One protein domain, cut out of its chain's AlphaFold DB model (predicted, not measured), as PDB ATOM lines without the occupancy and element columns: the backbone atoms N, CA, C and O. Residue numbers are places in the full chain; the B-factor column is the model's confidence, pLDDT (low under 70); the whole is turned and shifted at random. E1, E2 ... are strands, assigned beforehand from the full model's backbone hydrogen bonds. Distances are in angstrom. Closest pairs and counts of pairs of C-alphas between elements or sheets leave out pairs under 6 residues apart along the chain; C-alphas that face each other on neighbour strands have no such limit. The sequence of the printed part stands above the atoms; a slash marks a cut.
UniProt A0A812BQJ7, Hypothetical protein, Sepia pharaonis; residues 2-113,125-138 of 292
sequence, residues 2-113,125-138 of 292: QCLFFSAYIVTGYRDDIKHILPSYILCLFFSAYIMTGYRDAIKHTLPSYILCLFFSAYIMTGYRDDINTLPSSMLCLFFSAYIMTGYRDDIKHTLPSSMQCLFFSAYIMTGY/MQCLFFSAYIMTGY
ATOM      1  N   GLN A   2      27.126  21.977  39.542       82.50
ATOM      2  CA  GLN A   2      26.329  22.033  40.770       82.50
ATOM      3  C   GLN A   2      25.762  20.648  41.062       82.50
ATOM      4  O   GLN A   2      25.189  19.989  40.190       82.50
ATOM      5  N   CYS A   3      25.976  20.219  42.298       85.69
ATOM      6  CA  CYS A   3      25.631  18.901  42.792       85.69
ATOM      7  C   CYS A   3      24.610  19.058  43.913       85.69
ATOM      8  O   CYS A   3      24.699  20.002  44.699       85.69
ATOM      9  N   LEU A   4      23.676  18.120  44.014       88.75
ATOM     10  CA  LEU A   4      22.774  18.031  45.155       88.75
ATOM     11  C   LEU A   4      23.043  16.746  45.922       88.75
ATOM     12  O   LEU A   4      23.179  15.674  45.331       88.75
ATOM     13  N   PHE A   5      23.137  16.884  47.241       90.00
ATOM     14  CA  PHE A   5      23.449  15.794  48.148       90.00
ATOM     15  C   PHE A   5      22.243  15.471  49.028       90.00
ATOM     16  O   PHE A   5      21.701  16.343  49.703       90.00
ATOM     17  N   PHE A   6      21.870  14.199  49.047       85.69
ATOM     18  CA  PHE A   6      20.867  13.636  49.936       85.69
ATOM     19  C   PHE A   6      21.556  12.700  50.925       85.69
ATOM     20  O   PHE A   6      22.178  11.709  50.533       85.69
ATOM     21  N   SER A   7      21.421  12.987  52.219       87.12
ATOM     22  CA  SER A   7      21.923  12.102  53.274       87.12
ATOM     23  C   SER A   7      21.142  10.786  53.319       87.12
ATOM     24  O   SER A   7      21.735   9.713  53.385       87.12
ATOM     25  N   ALA A   8      19.817  10.857  53.216       85.44
ATOM     26  CA  ALA A   8      18.950   9.698  53.096       85.44
ATOM     27  C   ALA A   8      17.704  10.046  52.278       85.44
ATOM     28  O   ALA A   8      17.070  11.079  52.492       85.44
ATOM     29  N   TYR A   9      17.342   9.157  51.362       84.06
ATOM     30  CA  TYR A   9      16.083   9.178  50.636       84.06
ATOM     31  C   TYR A   9      15.403   7.830  50.845       84.06
ATOM     32  O   TYR A   9      15.867   6.810  50.337       84.06
ATOM     33  N   ILE A  10      14.347   7.819  51.661       83.44
ATOM     34  CA  ILE A  10      13.692   6.593  52.118       83.44
ATOM     35  C   ILE A  10      12.241   6.606  51.657       83.44
ATOM     36  O   ILE A  10      11.491   7.531  51.967       83.44
ATOM     37  N   VAL A  11      11.842   5.555  50.943       79.44
ATOM     38  CA  VAL A  11      10.463   5.352  50.498       79.44
ATOM     39  C   VAL A  11       9.974   3.985  50.968       79.44
ATOM     40  O   VAL A  11      10.574   2.949  50.681       79.44
ATOM     41  N   THR A  12       8.862   3.977  51.694       79.44
ATOM     42  CA  THR A  12       8.218   2.769  52.234       79.44
ATOM     43  C   THR A  12       6.796   2.625  51.671       79.44
ATOM     44  O   THR A  12       6.303   3.528  50.990       79.44
ATOM     45  N   GLY A  13       6.156   1.468  51.859       71.00
ATOM     46  CA  GLY A  13       4.770   1.217  51.427       71.00
ATOM     47  C   GLY A  13       4.593   0.971  49.922       71.00
ATOM     48  O   GLY A  13       5.537   0.565  49.253       71.00
ATOM     49  N   TYR A  14       3.393   1.219  49.393       67.31
ATOM     50  CA  TYR A  14       3.057   1.126  47.962       67.31
ATOM     51  C   TYR A  14       3.127   2.512  47.297       67.31
ATOM     52  O   TYR A  14       2.701   3.502  47.890       67.31
ATOM     53  N   ARG A  15       3.733   2.603  46.105       65.19
ATOM     54  CA  ARG A  15       3.807   3.816  45.266       65.19
ATOM     55  C   ARG A  15       4.184   3.416  43.852       65.19
ATOM     56  O   ARG A  15       5.150   2.672  43.689       65.19
ATOM     57  N   ASP A  16       3.522   4.057  42.904       60.91
ATOM     58  CA  ASP A  16       3.653   3.743  41.481       60.91
ATOM     59  C   ASP A  16       4.693   4.631  40.788       60.91
ATOM     60  O   ASP A  16       5.449   4.164  39.948       60.91
ATOM     61  N   ASP A  17       4.822   5.897  41.201       65.31
ATOM     62  CA  ASP A  17       5.725   6.866  40.571       65.31
ATOM     63  C   ASP A  17       6.549   7.644  41.605       65.31
ATOM     64  O   ASP A  17       6.028   8.126  42.619       65.31
ATOM     65  N   ILE A  18       7.838   7.852  41.307       68.88
ATOM     66  CA  ILE A  18       8.696   8.785  42.044       68.88
ATOM     67  C   ILE A  18       9.324   9.765  41.052       68.88
ATOM     68  O   ILE A  18      10.154   9.408  40.213       68.88
ATOM     69  N   LYS A  19       8.928  11.033  41.168       71.31
ATOM     70  CA  LYS A  19       9.398  12.125  40.310       71.31
ATOM     71  C   LYS A  19      10.211  13.104  41.141       71.31
ATOM     72  O   LYS A  19       9.740  13.583  42.171       71.31
ATOM     73  N   HIS A  20      11.414  13.424  40.678       70.75
ATOM     74  CA  HIS A  20      12.224  14.481  41.273       70.75
ATOM     75  C   HIS A  20      12.111  15.738  40.416       70.75
ATOM     76  O   HIS A  20      12.507  15.741  39.251       70.75
ATOM     77  N   ILE A  21      11.591  16.813  41.002       77.00
ATOM     78  CA  ILE A  21      11.615  18.143  40.395       77.00
ATOM     79  C   ILE A  21      12.859  18.838  40.935       77.00
ATOM     80  O   ILE A  21      12.948  19.129  42.127       77.00
ATOM     81  N   LEU A  22      13.841  19.045  40.064       79.31
ATOM     82  CA  LEU A  22      15.100  19.697  40.403       79.31
ATOM     83  C   LEU A  22      15.247  20.965  39.553       79.31
ATOM     84  O   LEU A  22      14.701  21.032  38.453       79.31
ATOM     85  N   PRO A  23      15.990  21.970  40.025       80.19
ATOM     86  CA  PRO A  23      16.442  23.065  39.177       80.19
ATOM     87  C   PRO A  23      17.351  22.583  38.036       80.19
ATOM     88  O   PRO A  23      18.134  21.645  38.213       80.19
ATOM     89  N   SER A  24      17.283  23.253  36.880       82.44
ATOM     90  CA  SER A  24      18.015  22.894  35.648       82.44
ATOM     91  C   SER A  24      19.535  22.992  35.752       82.44
ATOM     92  O   SER A  24      20.256  22.395  34.959       82.44
ATOM     93  N   TYR A  25      20.035  23.732  36.739       82.31
ATOM     94  CA  TYR A  25      21.464  23.918  36.965       82.31
ATOM     95  C   TYR A  25      22.129  22.747  37.711       82.31
ATOM     96  O   TYR A  25      23.357  22.663  37.758       82.31
ATOM     97  N   ILE A  26      21.346  21.837  38.305       87.12
ATOM     98  CA  ILE A  26      21.865  20.663  39.014       87.12
ATOM     99  C   ILE A  26      22.189  19.585  37.988       87.12
ATOM    100  O   ILE A  26      21.293  19.064  37.343       87.12
ATOM    101  N   LEU A  27      23.461  19.220  37.853       88.62
ATOM    102  CA  LEU A  27      23.897  18.237  36.852       88.62
ATOM    103  C   LEU A  27      24.234  16.876  37.469       88.62
ATOM    104  O   LEU A  27      24.284  15.874  36.755       88.62
ATOM    105  N   CYS A  28      24.443  16.835  38.787       89.00
ATOM    106  CA  CYS A  28      24.849  15.632  39.508       89.00
ATOM    107  C   CYS A  28      24.039  15.444  40.786       89.00
ATOM    108  O   CYS A  28      23.788  16.407  41.518       89.00
ATOM    109  N   LEU A  29      23.695  14.193  41.092       88.94
ATOM    110  CA  LEU A  29      23.038  13.831  42.346       88.94
ATOM    111  C   LEU A  29      23.872  12.817  43.108       88.94
ATOM    112  O   LEU A  29      24.391  11.855  42.538       88.94
ATOM    113  N   PHE A  30      23.953  13.042  44.412       90.62
ATOM    114  CA  PHE A  30      24.640  12.183  45.354       90.62
ATOM    115  C   PHE A  30      23.646  11.741  46.415       90.62
ATOM    116  O   PHE A  30      23.052  12.569  47.102       90.62
ATOM    117  N   PHE A  31      23.485  10.436  46.560       88.62
ATOM    118  CA  PHE A  31      22.688   9.828  47.610       88.62
ATOM    119  C   PHE A  31      23.609   9.010  48.500       88.62
ATOM    120  O   PHE A  31      24.225   8.043  48.052       88.62
ATOM    121  N   SER A  32      23.696   9.380  49.774       90.38
ATOM    122  CA  SER A  32      24.396   8.549  50.751       90.38
ATOM    123  C   SER A  32      23.597   7.271  51.028       90.38
ATOM    124  O   SER A  32      24.127   6.170  50.902       90.38
ATOM    125  N   ALA A  33      22.291   7.389  51.269       85.62
ATOM    126  CA  ALA A  33      21.391   6.244  51.333       85.62
ATOM    127  C   ALA A  33      20.151   6.479  50.469       85.62
ATOM    128  O   ALA A  33      19.450   7.475  50.625       85.62
ATOM    129  N   TYR A  34      19.871   5.542  49.574       85.69
ATOM    130  CA  TYR A  34      18.677   5.503  48.750       85.69
ATOM    131  C   TYR A  34      17.966   4.178  49.004       85.69
ATOM    132  O   TYR A  34      18.394   3.134  48.516       85.69
ATOM    133  N   ILE A  35      16.919   4.206  49.825       84.44
ATOM    134  CA  ILE A  35      16.284   3.004  50.364       84.44
ATOM    135  C   ILE A  35      14.836   2.957  49.901       84.44
ATOM    136  O   ILE A  35      14.048   3.854  50.200       84.44
ATOM    137  N   MET A  36      14.465   1.877  49.222       79.94
ATOM    138  CA  MET A  36      13.074   1.591  48.899       79.94
ATOM    139  C   MET A  36      12.664   0.219  49.425       79.94
ATOM    140  O   MET A  36      13.347  -0.787  49.218       79.94
ATOM    141  N   THR A  37      11.525   0.187  50.111       78.25
ATOM    142  CA  THR A  37      10.948  -1.026  50.706       78.25
ATOM    143  C   THR A  37       9.464  -1.138  50.347       78.25
ATOM    144  O   THR A  37       8.793  -0.107  50.221       78.25
ATOM    145  N   GLY A  38       8.955  -2.361  50.162       73.94
ATOM    146  CA  GLY A  38       7.529  -2.645  49.925       73.94
ATOM    147  C   GLY A  38       7.230  -3.408  48.628       73.94
ATOM    148  O   GLY A  38       8.138  -3.914  47.971       73.94
ATOM    149  N   TYR A  39       5.944  -3.501  48.283       67.94
ATOM    150  CA  TYR A  39       5.445  -4.042  47.011       67.94
ATOM    151  C   TYR A  39       5.343  -2.909  45.979       67.94
ATOM    152  O   TYR A  39       4.854  -1.824  46.319       67.94
ATOM    153  N   ARG A  40       5.852  -3.114  44.759       65.50
ATOM    154  CA  ARG A  40       5.938  -2.066  43.731       65.50
ATOM    155  C   ARG A  40       5.802  -2.655  42.328       65.50
ATOM    156  O   ARG A  40       6.704  -3.363  41.896       65.50
ATOM    157  N   ASP A  41       4.799  -2.237  41.575       59.19
ATOM    158  CA  ASP A  41       4.726  -2.566  40.151       59.19
ATOM    159  C   ASP A  41       5.355  -1.410  39.357       59.19
ATOM    160  O   ASP A  41       4.897  -0.272  39.439       59.19
ATOM    161  N   ALA A  42       6.459  -1.669  38.647       53.66
ATOM    162  CA  ALA A  42       7.046  -0.773  37.643       53.66
ATOM    163  C   ALA A  42       7.272   0.704  38.053       53.66
ATOM    164  O   ALA A  42       6.848   1.616  37.340       53.66
ATOM    165  N   ILE A  43       8.009   0.986  39.144       53.06
ATOM    166  CA  ILE A  43       8.317   2.393  39.498       53.06
ATOM    167  C   ILE A  43       9.155   3.062  38.404       53.06
ATOM    168  O   ILE A  43      10.320   2.695  38.182       53.06
ATOM    169  N   LYS A  44       8.615   4.131  37.816       59.12
ATOM    170  CA  LYS A  44       9.372   5.067  36.980       59.12
ATOM    171  C   LYS A  44      10.061   6.098  37.865       59.12
ATOM    172  O   LYS A  44       9.429   6.994  38.426       59.12
ATOM    173  N   HIS A  45      11.382   5.993  37.965       63.03
ATOM    174  CA  HIS A  45      12.206   7.054  38.534       63.03
ATOM    175  C   HIS A  45      12.429   8.149  37.508       63.03
ATOM    176  O   HIS A  45      13.339   8.071  36.690       63.03
ATOM    177  N   THR A  46      11.596   9.182  37.529       66.19
ATOM    178  CA  THR A  46      11.768  10.270  36.564       66.19
ATOM    179  C   THR A  46      12.725  11.297  37.151       66.19
ATOM    180  O   THR A  46      12.368  12.073  38.042       66.19
ATOM    181  N   LEU A  47      13.962  11.260  36.666       74.56
ATOM    182  CA  LEU A  47      14.949  12.311  36.862       74.56
ATOM    183  C   LEU A  47      14.951  13.235  35.637       74.56
ATOM    184  O   LEU A  47      14.686  12.769  34.525       74.56
ATOM    185  N   PRO A  48      15.271  14.524  35.804       80.00
ATOM    186  CA  PRO A  48      15.368  15.432  34.672       80.00
ATOM    187  C   PRO A  48      16.437  15.007  33.656       80.00
ATOM    188  O   PRO A  48      17.505  14.511  34.017       80.00
ATOM    189  N   SER A  49      16.171  15.267  32.376       82.25
ATOM    190  CA  SER A  49      17.004  14.862  31.232       82.25
ATOM    191  C   SER A  49      18.313  15.642  31.072       82.25
ATOM    192  O   SER A  49      18.933  15.556  30.022       82.25
ATOM    193  N   TYR A  50      18.689  16.475  32.040       83.56
ATOM    194  CA  TYR A  50      19.971  17.189  32.065       83.56
ATOM    195  C   TYR A  50      20.913  16.638  33.142       83.56
ATOM    196  O   TYR A  50      22.046  17.100  33.258       83.56
ATOM    197  N   ILE A  51      20.469  15.660  33.939       86.69
ATOM    198  CA  ILE A  51      21.337  14.980  34.900       86.69
ATOM    199  C   ILE A  51      22.367  14.157  34.127       86.69
ATOM    200  O   ILE A  51      22.023  13.295  33.315       86.69
ATOM    201  N   LEU A  52      23.640  14.429  34.395       89.38
ATOM    202  CA  LEU A  52      24.772  13.781  33.741       89.38
ATOM    203  C   LEU A  52      25.345  12.658  34.604       89.38
ATOM    204  O   LEU A  52      25.746  11.628  34.060       89.38
ATOM    205  N   CYS A  53      25.360  12.831  35.930       88.19
ATOM    206  CA  CYS A  53      25.963  11.860  36.840       88.19
ATOM    207  C   CYS A  53      25.074  11.533  38.044       88.19
ATOM    208  O   CYS A  53      24.485  12.416  38.674       88.19
ATOM    209  N   LEU A  54      25.058  10.254  38.411       88.69
ATOM    210  CA  LEU A  54      24.427   9.748  39.625       88.69
ATOM    211  C   LEU A  54      25.425   8.965  40.467       88.69
ATOM    212  O   LEU A  54      26.111   8.074  39.966       88.69
ATOM    213  N   PHE A  55      25.437   9.260  41.762       89.06
ATOM    214  CA  PHE A  55      26.261   8.566  42.737       89.06
ATOM    215  C   PHE A  55      25.395   8.082  43.891       89.06
ATOM    216  O   PHE A  55      24.727   8.870  44.559       89.06
ATOM    217  N   PHE A  56      25.457   6.785  44.151       88.62
ATOM    218  CA  PHE A  56      24.828   6.148  45.294       88.62
ATOM    219  C   PHE A  56      25.907   5.506  46.156       88.62
ATOM    220  O   PHE A  56      26.640   4.634  45.691       88.62
ATOM    221  N   SER A  57      25.998   5.910  47.420       89.81
ATOM    222  CA  SER A  57      26.813   5.170  48.384       89.81
ATOM    223  C   SER A  57      26.101   3.865  48.752       89.81
ATOM    224  O   SER A  57      26.643   2.788  48.536       89.81
ATOM    225  N   ALA A  58      24.830   3.930  49.151       86.19
ATOM    226  CA  ALA A  58      23.982   2.754  49.312       86.19
ATOM    227  C   ALA A  58      22.677   2.902  48.522       86.19
ATOM    228  O   ALA A  58      21.888   3.807  48.780       86.19
ATOM    229  N   TYR A  59      22.435   1.991  47.583       85.44
ATOM    230  CA  TYR A  59      21.169   1.834  46.875       85.44
ATOM    231  C   TYR A  59      20.540   0.509  47.294       85.44
ATOM    232  O   TYR A  59      21.019  -0.556  46.912       85.44
ATOM    233  N   ILE A  60      19.494   0.573  48.115       84.81
ATOM    234  CA  ILE A  60      18.895  -0.589  48.769       84.81
ATOM    235  C   ILE A  60      17.448  -0.734  48.316       84.81
ATOM    236  O   ILE A  60      16.626   0.160  48.512       84.81
ATOM    237  N   MET A  61      17.135  -1.893  47.749       79.38
ATOM    238  CA  MET A  61      15.802  -2.262  47.290       79.38
ATOM    239  C   MET A  61      15.371  -3.548  47.981       79.38
ATOM    240  O   MET A  61      16.044  -4.566  47.846       79.38
ATOM    241  N   THR A  62      14.229  -3.531  48.664       78.69
ATOM    242  CA  THR A  62      13.679  -4.719  49.342       78.69
ATOM    243  C   THR A  62      12.197  -4.907  48.999       78.69
ATOM    244  O   THR A  62      11.490  -3.917  48.809       78.69
ATOM    245  N   GLY A  63      11.721  -6.154  48.899       74.50
ATOM    246  CA  GLY A  63      10.297  -6.485  48.691       74.50
ATOM    247  C   GLY A  63      10.009  -7.203  47.368       74.50
ATOM    248  O   GLY A  63      10.863  -7.967  46.923       74.50
ATOM    249  N   TYR A  64       8.859  -6.947  46.734       65.75
ATOM    250  CA  TYR A  64       8.465  -7.447  45.397       65.75
ATOM    251  C   TYR A  64       8.538  -6.309  44.370       65.75
ATOM    252  O   TYR A  64       8.152  -5.184  44.712       65.75
ATOM    253  N   ARG A  65       9.055  -6.564  43.157       65.25
ATOM    254  CA  ARG A  65       9.122  -5.536  42.110       65.25
ATOM    255  C   ARG A  65       9.313  -6.084  40.701       65.25
ATOM    256  O   ARG A  65      10.250  -6.848  40.490       65.25
ATOM    257  N   ASP A  66       8.600  -5.468  39.767       53.88
ATOM    258  CA  ASP A  66       8.813  -5.622  38.328       53.88
ATOM    259  C   ASP A  66       9.484  -4.342  37.787       53.88
ATOM    260  O   ASP A  66       8.992  -3.235  38.008       53.88
ATOM    261  N   ASP A  67      10.651  -4.486  37.152       52.41
ATOM    262  CA  ASP A  67      11.422  -3.478  36.397       52.41
ATOM    263  C   ASP A  67      11.892  -2.139  37.055       52.41
ATOM    264  O   ASP A  67      11.239  -1.472  37.869       52.41
ATOM    265  N   ILE A  68      13.090  -1.684  36.637       53.72
ATOM    266  CA  ILE A  68      13.692  -0.370  36.958       53.72
ATOM    267  C   ILE A  68      14.117   0.309  35.651       53.72
ATOM    268  O   ILE A  68      15.247   0.129  35.211       53.72
ATOM    269  N   ASN A  69      13.247   1.107  35.026       53.97
ATOM    270  CA  ASN A  69      13.467   1.476  33.618       53.97
ATOM    271  C   ASN A  69      13.432   2.966  33.268       53.97
ATOM    272  O   ASN A  69      13.026   3.316  32.166       53.97
ATOM    273  N   THR A  70      13.913   3.869  34.123       59.22
ATOM    274  CA  THR A  70      14.099   5.262  33.669       59.22
ATOM    275  C   THR A  70      15.335   5.916  34.274       59.22
ATOM    276  O   THR A  70      15.272   6.588  35.299       59.22
ATOM    277  N   LEU A  71      16.479   5.746  33.615       72.81
ATOM    278  CA  LEU A  71      17.606   6.666  33.764       72.81
ATOM    279  C   LEU A  71      17.464   7.788  32.713       72.81
ATOM    280  O   LEU A  71      17.056   7.502  31.585       72.81
ATOM    281  N   PRO A  72      17.782   9.051  33.045       75.88
ATOM    282  CA  PRO A  72      17.878  10.152  32.092       75.88
ATOM    283  C   PRO A  72      18.648   9.791  30.823       75.88
ATOM    284  O   PRO A  72      19.762   9.277  30.896       75.88
ATOM    285  N   SER A  73      18.095  10.140  29.661       78.94
ATOM    286  CA  SER A  73      18.712   9.888  28.351       78.94
ATOM    287  C   SER A  73      20.056  10.591  28.139       78.94
ATOM    288  O   SER A  73      20.760  10.254  27.198       78.94
ATOM    289  N   SER A  74      20.382  11.588  28.967       82.50
ATOM    290  CA  SER A  74      21.632  12.359  28.961       82.50
ATOM    291  C   SER A  74      22.718  11.791  29.870       82.50
ATOM    292  O   SER A  74      23.798  12.372  29.963       82.50
ATOM    293  N   MET A  75      22.418  10.740  30.635       83.44
ATOM    294  CA  MET A  75      23.311  10.284  31.690       83.44
ATOM    295  C   MET A  75      24.606   9.736  31.102       83.44
ATOM    296  O   MET A  75      24.590   8.882  30.219       83.44
ATOM    297  N   LEU A  76      25.728  10.214  31.627       82.69
ATOM    298  CA  LEU A  76      27.064   9.804  31.216       82.69
ATOM    299  C   LEU A  76      27.655   8.801  32.206       82.69
ATOM    300  O   LEU A  76      28.256   7.812  31.787       82.69
ATOM    301  N   CYS A  77      27.444   9.028  33.508       82.06
ATOM    302  CA  CYS A  77      28.076   8.247  34.569       82.06
ATOM    303  C   CYS A  77      27.075   7.805  35.639       82.06
ATOM    304  O   CYS A  77      26.294   8.611  36.153       82.06
ATOM    305  N   LEU A  78      27.168   6.541  36.041       83.88
ATOM    306  CA  LEU A  78      26.414   5.984  37.157       83.88
ATOM    307  C   LEU A  78      27.348   5.186  38.073       83.88
ATOM    308  O   LEU A  78      28.057   4.284  37.626       83.88
ATOM    309  N   PHE A  79      27.352   5.534  39.357       83.06
ATOM    310  CA  PHE A  79      28.201   4.905  40.362       83.06
ATOM    311  C   PHE A  79      27.375   4.396  41.538       83.06
ATOM    312  O   PHE A  79      26.595   5.141  42.136       83.06
ATOM    313  N   PHE A  80      27.627   3.149  41.919       81.69
ATOM    314  CA  PHE A  80      27.120   2.532  43.133       81.69
ATOM    315  C   PHE A  80      28.287   2.012  43.969       81.69
ATOM    316  O   PHE A  80      29.034   1.140  43.523       81.69
ATOM    317  N   SER A  81      28.423   2.485  45.208       84.19
ATOM    318  CA  SER A  81      29.316   1.824  46.162       84.19
ATOM    319  C   SER A  81      28.686   0.512  46.636       84.19
ATOM    320  O   SER A  81      29.304  -0.538  46.511       84.19
ATOM    321  N   ALA A  82      27.421   0.527  47.049       81.75
ATOM    322  CA  ALA A  82      26.654  -0.674  47.348       81.75
ATOM    323  C   ALA A  82      25.309  -0.651  46.617       81.75
ATOM    324  O   ALA A  82      24.484   0.236  46.833       81.75
ATOM    325  N   TYR A  83      25.084  -1.644  45.764       79.50
ATOM    326  CA  TYR A  83      23.826  -1.899  45.080       79.50
ATOM    327  C   TYR A  83      23.224  -3.187  45.636       79.50
ATOM    328  O   TYR A  83      23.717  -4.272  45.347       79.50
ATOM    329  N   ILE A  84      22.204  -3.067  46.483       81.19
ATOM    330  CA  ILE A  84      21.654  -4.171  47.269       81.19
ATOM    331  C   ILE A  84      20.198  -4.392  46.875       81.19
ATOM    332  O   ILE A  84      19.357  -3.507  47.034       81.19
ATOM    333  N   MET A  85      19.886  -5.598  46.409       77.88
ATOM    334  CA  MET A  85      18.524  -6.001  46.064       77.88
ATOM    335  C   MET A  85      18.125  -7.279  46.792       77.88
ATOM    336  O   MET A  85      18.712  -8.333  46.553       77.88
ATOM    337  N   THR A  86      17.079  -7.217  47.611       77.50
ATOM    338  CA  THR A  86      16.557  -8.361  48.372       77.50
ATOM    339  C   THR A  86      15.066  -8.594  48.094       77.50
ATOM    340  O   THR A  86      14.326  -7.654  47.792       77.50
ATOM    341  N   GLY A  87      14.610  -9.848  48.189       75.56
ATOM    342  CA  GLY A  87      13.187 -10.215  48.075       75.56
ATOM    343  C   GLY A  87      12.867 -11.074  46.852       75.56
ATOM    344  O   GLY A  87      13.676 -11.922  46.491       75.56
ATOM    345  N   TYR A  88      11.716 -10.866  46.221       69.81
ATOM    346  CA  TYR A  88      11.277 -11.576  45.009       69.81
ATOM    347  C   TYR A  88      11.275 -10.602  43.820       69.81
ATOM    348  O   TYR A  88      10.927  -9.426  43.993       69.81
ATOM    349  N   ARG A  89      11.726 -11.041  42.641       66.25
ATOM    350  CA  ARG A  89      11.617 -10.254  41.401       66.25
ATOM    351  C   ARG A  89      11.414 -11.186  40.219       66.25
ATOM    352  O   ARG A  89      12.259 -12.062  40.022       66.25
ATOM    353  N   ASP A  90      10.421 -10.864  39.413       59.81
ATOM    354  CA  ASP A  90      10.297 -11.386  38.061       59.81
ATOM    355  C   ASP A  90      11.016 -10.402  37.141       59.81
ATOM    356  O   ASP A  90      10.885  -9.189  37.304       59.81
ATOM    357  N   ASP A  91      11.863 -10.908  36.246       55.44
ATOM    358  CA  ASP A  91      12.534 -10.135  35.194       55.44
ATOM    359  C   ASP A  91      13.135  -8.771  35.607       55.44
ATOM    360  O   ASP A  91      12.527  -7.710  35.467       55.44
ATOM    361  N   ILE A  92      14.410  -8.737  36.002       54.56
ATOM    362  CA  ILE A  92      15.135  -7.464  36.130       54.56
ATOM    363  C   ILE A  92      15.739  -7.087  34.778       54.56
ATOM    364  O   ILE A  92      16.761  -7.649  34.373       54.56
ATOM    365  N   LYS A  93      15.184  -6.074  34.105       57.81
ATOM    366  CA  LYS A  93      15.833  -5.446  32.943       57.81
ATOM    367  C   LYS A  93      16.497  -4.136  33.353       57.81
ATOM    368  O   LYS A  93      15.854  -3.210  33.838       57.81
ATOM    369  N   HIS A  94      17.805  -4.050  33.133       57.94
ATOM    370  CA  HIS A  94      18.554  -2.805  33.218       57.94
ATOM    371  C   HIS A  94      18.848  -2.304  31.811       57.94
ATOM    372  O   HIS A  94      19.807  -2.746  31.174       57.94
ATOM    373  N   THR A  95      18.033  -1.362  31.344       61.44
ATOM    374  CA  THR A  95      18.293  -0.652  30.090       61.44
ATOM    375  C   THR A  95      19.035   0.641  30.402       61.44
ATOM    376  O   THR A  95      18.485   1.548  31.030       61.44
ATOM    377  N   LEU A  96      20.302   0.720  30.003       68.62
ATOM    378  CA  LEU A  96      21.099   1.930  30.183       68.62
ATOM    379  C   LEU A  96      20.837   2.933  29.043       68.62
ATOM    380  O   LEU A  96      20.634   2.518  27.900       68.62
ATOM    381  N   PRO A  97      20.876   4.249  29.316       72.75
ATOM    382  CA  PRO A  97      20.776   5.283  28.289       72.75
ATOM    383  C   PRO A  97      21.854   5.136  27.217       72.75
ATOM    384  O   PRO A  97      23.006   4.862  27.538       72.75
ATOM    385  N   SER A  98      21.524   5.432  25.958       70.44
ATOM    386  CA  SER A  98      22.471   5.390  24.831       70.44
ATOM    387  C   SER A  98      23.647   6.365  24.948       70.44
ATOM    388  O   SER A  98      24.566   6.296  24.143       70.44
ATOM    389  N   SER A  99      23.602   7.306  25.896       76.44
ATOM    390  CA  SER A  99      24.685   8.240  26.206       76.44
ATOM    391  C   SER A  99      25.653   7.727  27.275       76.44
ATOM    392  O   SER A  99      26.669   8.377  27.514       76.44
ATOM    393  N   MET A 100      25.337   6.622  27.963       72.81
ATOM    394  CA  MET A 100      26.121   6.151  29.106       72.81
ATOM    395  C   MET A 100      27.537   5.788  28.664       72.81
ATOM    396  O   MET A 100      27.733   4.984  27.754       72.81
ATOM    397  N   GLN A 101      28.523   6.377  29.332       68.50
ATOM    398  CA  GLN A 101      29.942   6.117  29.099       68.50
ATOM    399  C   GLN A 101      30.533   5.245  30.205       68.50
ATOM    400  O   GLN A 101      31.412   4.429  29.938       68.50
ATOM    401  N   CYS A 102      30.041   5.402  31.436       68.25
ATOM    402  CA  CYS A 102      30.648   4.829  32.628       68.25
ATOM    403  C   CYS A 102      29.603   4.239  33.577       68.25
ATOM    404  O   CYS A 102      28.704   4.948  34.038       68.25
ATOM    405  N   LEU A 103      29.786   2.973  33.950       71.38
ATOM    406  CA  LEU A 103      29.003   2.304  34.985       71.38
ATOM    407  C   LEU A 103      29.920   1.578  35.972       71.38
ATOM    408  O   LEU A 103      30.722   0.726  35.591       71.38
ATOM    409  N   PHE A 104      29.777   1.909  37.251       72.12
ATOM    410  CA  PHE A 104      30.631   1.397  38.315       72.12
ATOM    411  C   PHE A 104      29.804   0.817  39.457       72.12
ATOM    412  O   PHE A 104      28.946   1.497  40.023       72.12
ATOM    413  N   PHE A 105      30.134  -0.409  39.846       68.75
ATOM    414  CA  PHE A 105      29.645  -1.051  41.056       68.75
ATOM    415  C   PHE A 105      30.826  -1.468  41.924       68.75
ATOM    416  O   PHE A 105      31.641  -2.295  41.519       68.75
ATOM    417  N   SER A 106      30.924  -0.932  43.139       73.38
ATOM    418  CA  SER A 106      31.898  -1.447  44.101       73.38
ATOM    419  C   SER A 106      31.400  -2.750  44.731       73.38
ATOM    420  O   SER A 106      32.158  -3.705  44.833       73.38
ATOM    421  N   ALA A 107      30.123  -2.827  45.093       70.44
ATOM    422  CA  ALA A 107      29.469  -4.048  45.540       70.44
ATOM    423  C   ALA A 107      28.086  -4.156  44.899       70.44
ATOM    424  O   ALA A 107      27.230  -3.296  45.092       70.44
ATOM    425  N   TYR A 108      27.870  -5.222  44.142       69.44
ATOM    426  CA  TYR A 108      26.602  -5.576  43.528       69.44
ATOM    427  C   TYR A 108      26.077  -6.829  44.229       69.44
ATOM    428  O   TYR A 108      26.642  -7.904  44.067       69.44
ATOM    429  N   ILE A 109      25.033  -6.692  45.043       71.06
ATOM    430  CA  ILE A 109      24.532  -7.741  45.932       71.06
ATOM    431  C   ILE A 109      23.071  -8.029  45.601       71.06
ATOM    432  O   ILE A 109      22.213  -7.155  45.742       71.06
ATOM    433  N   MET A 110      22.760  -9.270  45.230       72.69
ATOM    434  CA  MET A 110      21.375  -9.723  45.109       72.69
ATOM    435  C   MET A 110      21.090 -10.937  45.975       72.69
ATOM    436  O   MET A 110      21.829 -11.922  45.967       72.69
ATOM    437  N   THR A 111      19.957 -10.894  46.669       72.12
ATOM    438  CA  THR A 111      19.471 -11.978  47.523       72.12
ATOM    439  C   THR A 111      17.982 -12.255  47.268       72.12
ATOM    440  O   THR A 111      17.223 -11.347  46.907       72.12
ATOM    441  N   GLY A 112      17.546 -13.508  47.439       70.19
ATOM    442  CA  GLY A 112      16.127 -13.903  47.373       70.19
ATOM    443  C   GLY A 112      15.796 -14.853  46.222       70.19
ATOM    444  O   GLY A 112      16.575 -15.773  46.016       70.19
ATOM    445  N   TYR A 113      14.687 -14.657  45.501       64.12
ATOM    446  CA  TYR A 113      14.264 -15.449  44.325       64.12
ATOM    447  C   TYR A 113      14.259 -14.578  43.059       64.12
ATOM    448  O   TYR A 113      13.835 -13.421  43.150       64.12
ATOM    449  N   MET A 125      29.344   2.822  25.725       60.03
ATOM    450  CA  MET A 125      29.983   2.438  26.982       60.03
ATOM    451  C   MET A 125      31.501   2.338  26.803       60.03
ATOM    452  O   MET A 125      31.998   1.541  26.011       60.03
ATOM    453  N   GLN A 126      32.238   3.120  27.586       56.72
ATOM    454  CA  GLN A 126      33.699   3.098  27.627       56.72
ATOM    455  C   GLN A 126      34.208   2.283  28.819       56.72
ATOM    456  O   GLN A 126      35.198   1.565  28.698       56.72
ATOM    457  N   CYS A 127      33.510   2.360  29.956       56.34
ATOM    458  CA  CYS A 127      33.940   1.764  31.216       56.34
ATOM    459  C   CYS A 127      32.786   1.027  31.901       56.34
ATOM    460  O   CYS A 127      31.752   1.621  32.214       56.34
ATOM    461  N   LEU A 128      33.002  -0.251  32.209       61.19
ATOM    462  CA  LEU A 128      32.127  -1.051  33.058       61.19
ATOM    463  C   LEU A 128      32.970  -1.768  34.110       61.19
ATOM    464  O   LEU A 128      33.865  -2.540  33.768       61.19
ATOM    465  N   PHE A 129      32.677  -1.525  35.384       61.41
ATOM    466  CA  PHE A 129      33.465  -2.063  36.488       61.41
ATOM    467  C   PHE A 129      32.584  -2.656  37.583       61.41
ATOM    468  O   PHE A 129      31.631  -2.021  38.039       61.41
ATOM    469  N   PHE A 130      32.969  -3.842  38.049       60.38
ATOM    470  CA  PHE A 130      32.381  -4.504  39.207       60.38
ATOM    471  C   PHE A 130      33.506  -4.926  40.152       60.38
ATOM    472  O   PHE A 130      34.262  -5.837  39.842       60.38
ATOM    473  N   SER A 131      33.629  -4.317  41.330       61.34
ATOM    474  CA  SER A 131      34.596  -4.820  42.313       61.34
ATOM    475  C   SER A 131      34.081  -6.121  42.929       61.34
ATOM    476  O   SER A 131      34.704  -7.159  42.719       61.34
ATOM    477  N   ALA A 132      32.944  -6.117  43.613       58.53
ATOM    478  CA  ALA A 132      32.340  -7.318  44.178       58.53
ATOM    479  C   ALA A 132      30.974  -7.592  43.544       58.53
ATOM    480  O   ALA A 132      30.124  -6.706  43.479       58.53
ATOM    481  N   TYR A 133      30.754  -8.827  43.110       61.88
ATOM    482  CA  TYR A 133      29.488  -9.304  42.573       61.88
ATOM    483  C   TYR A 133      29.026 -10.509  43.392       61.88
ATOM    484  O   TYR A 133      29.663 -11.559  43.363       61.88
ATOM    485  N   ILE A 134      27.961 -10.340  44.172       62.38
ATOM    486  CA  ILE A 134      27.490 -11.302  45.169       62.38
ATOM    487  C   ILE A 134      26.048 -11.682  44.856       62.38
ATOM    488  O   ILE A 134      25.147 -10.842  44.870       62.38
ATOM    489  N   MET A 135      25.819 -12.970  44.631       66.12
ATOM    490  CA  MET A 135      24.513 -13.522  44.287       66.12
ATOM    491  C   MET A 135      24.145 -14.649  45.239       66.12
ATOM    492  O   MET A 135      24.882 -15.623  45.360       66.12
ATOM    493  N   THR A 136      22.990 -14.536  45.893       62.66
ATOM    494  CA  THR A 136      22.500 -15.554  46.833       62.66
ATOM    495  C   THR A 136      21.017 -15.886  46.603       62.66
ATOM    496  O   THR A 136      20.211 -15.005  46.269       62.66
ATOM    497  N   GLY A 137      20.650 -17.157  46.791       62.25
ATOM    498  CA  GLY A 137      19.264 -17.654  46.747       62.25
ATOM    499  C   GLY A 137      18.929 -18.537  45.537       62.25
ATOM    500  O   GLY A 137      19.834 -18.987  44.840       62.25
ATOM    501  N   TYR A 138      17.636 -18.811  45.327       54.44
ATOM    502  CA  TYR A 138      17.118 -19.712  44.282       54.44
ATOM    503  C   TYR A 138      16.879 -18.968  42.959       54.44
ATOM    504  O   TYR A 138      16.416 -17.821  42.981       54.44
TER     505      TYR A 138
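AT A GLANCE: This is residues 2 to 113 and 125 to 138 of the 292 residues of the protein "Hypothetical protein" of Sepia pharaonis (UniProt A0A812BQJ7). The chain is wound in stacked turns, a solenoid whose one wall is a sheet of six long parallel strands, each bent so that the wall folds like a V-shaped trough. Short return stretches holding E2, E4 and E7 close the other side of the turns. The printed part has 126 residues, no named helix and nine strands, E1 to E9 in chain order, all strand by class; the large sheet's order is E1, E3, E5, E6, E8, E9. It is compact, radius of gyration of the C-alphas 14.2 A, spanning 43 by 32 by 27 A.

IN THESE COORDINATES: Find C-alpha 2 at (26.329, 22.033, 40.770), where E1, residues 2 to 11, begins and runs 25.0 A. In the same sheet, strand after strand from E1, look for E3, residues 26 to 41, 28.9 A; E5, residues 53 to 66, 24.5 A; E6, residues 77 to 89, 25.7 A; E8, residues 102 to 113, 28.6 A; and E9, residues 127 to 138, 30.2 A, ending at C-alpha 138 (17.118, -19.712, 44.282). The short strands are E2, 17 to 19, E4, 44 to 46, and E7, 92 to 95.

HOW THE PARTS SIT: The large sheet is twisted, its C-alphas up to 10.7 A off its best plane; E5 bends by 114 degrees at residue 63. E1 and E9 are edge strands. Check N 6 and O 30, 2.8 A, for E1 and E3; N 31 and O 55, 2.8 A, for E3 and E5; N 56 and O 79, 2.8 A, for E5 and E6; N 80 and O 104, 2.8 A, for E6 and E8; N 105 and O 129, 2.8 A, for E8 and E9. E2 and E4 are parallel neighbours, with N 46 and O 18 3.1 A apart. E7 pairs with no named strand.

THE WHOLE: Tyr 25 and Tyr 138 have the C-alphas farthest apart, 44.5 A. Residues 114 to 124 are not printed; C-alphas 113 and 125 are 29.5 A apart. Of the links printed whole, none is long. Mean pLDDT of the printed part is 73.6; look for values under 70 in 48 residues, among them 88 to 96 and 125 to 138.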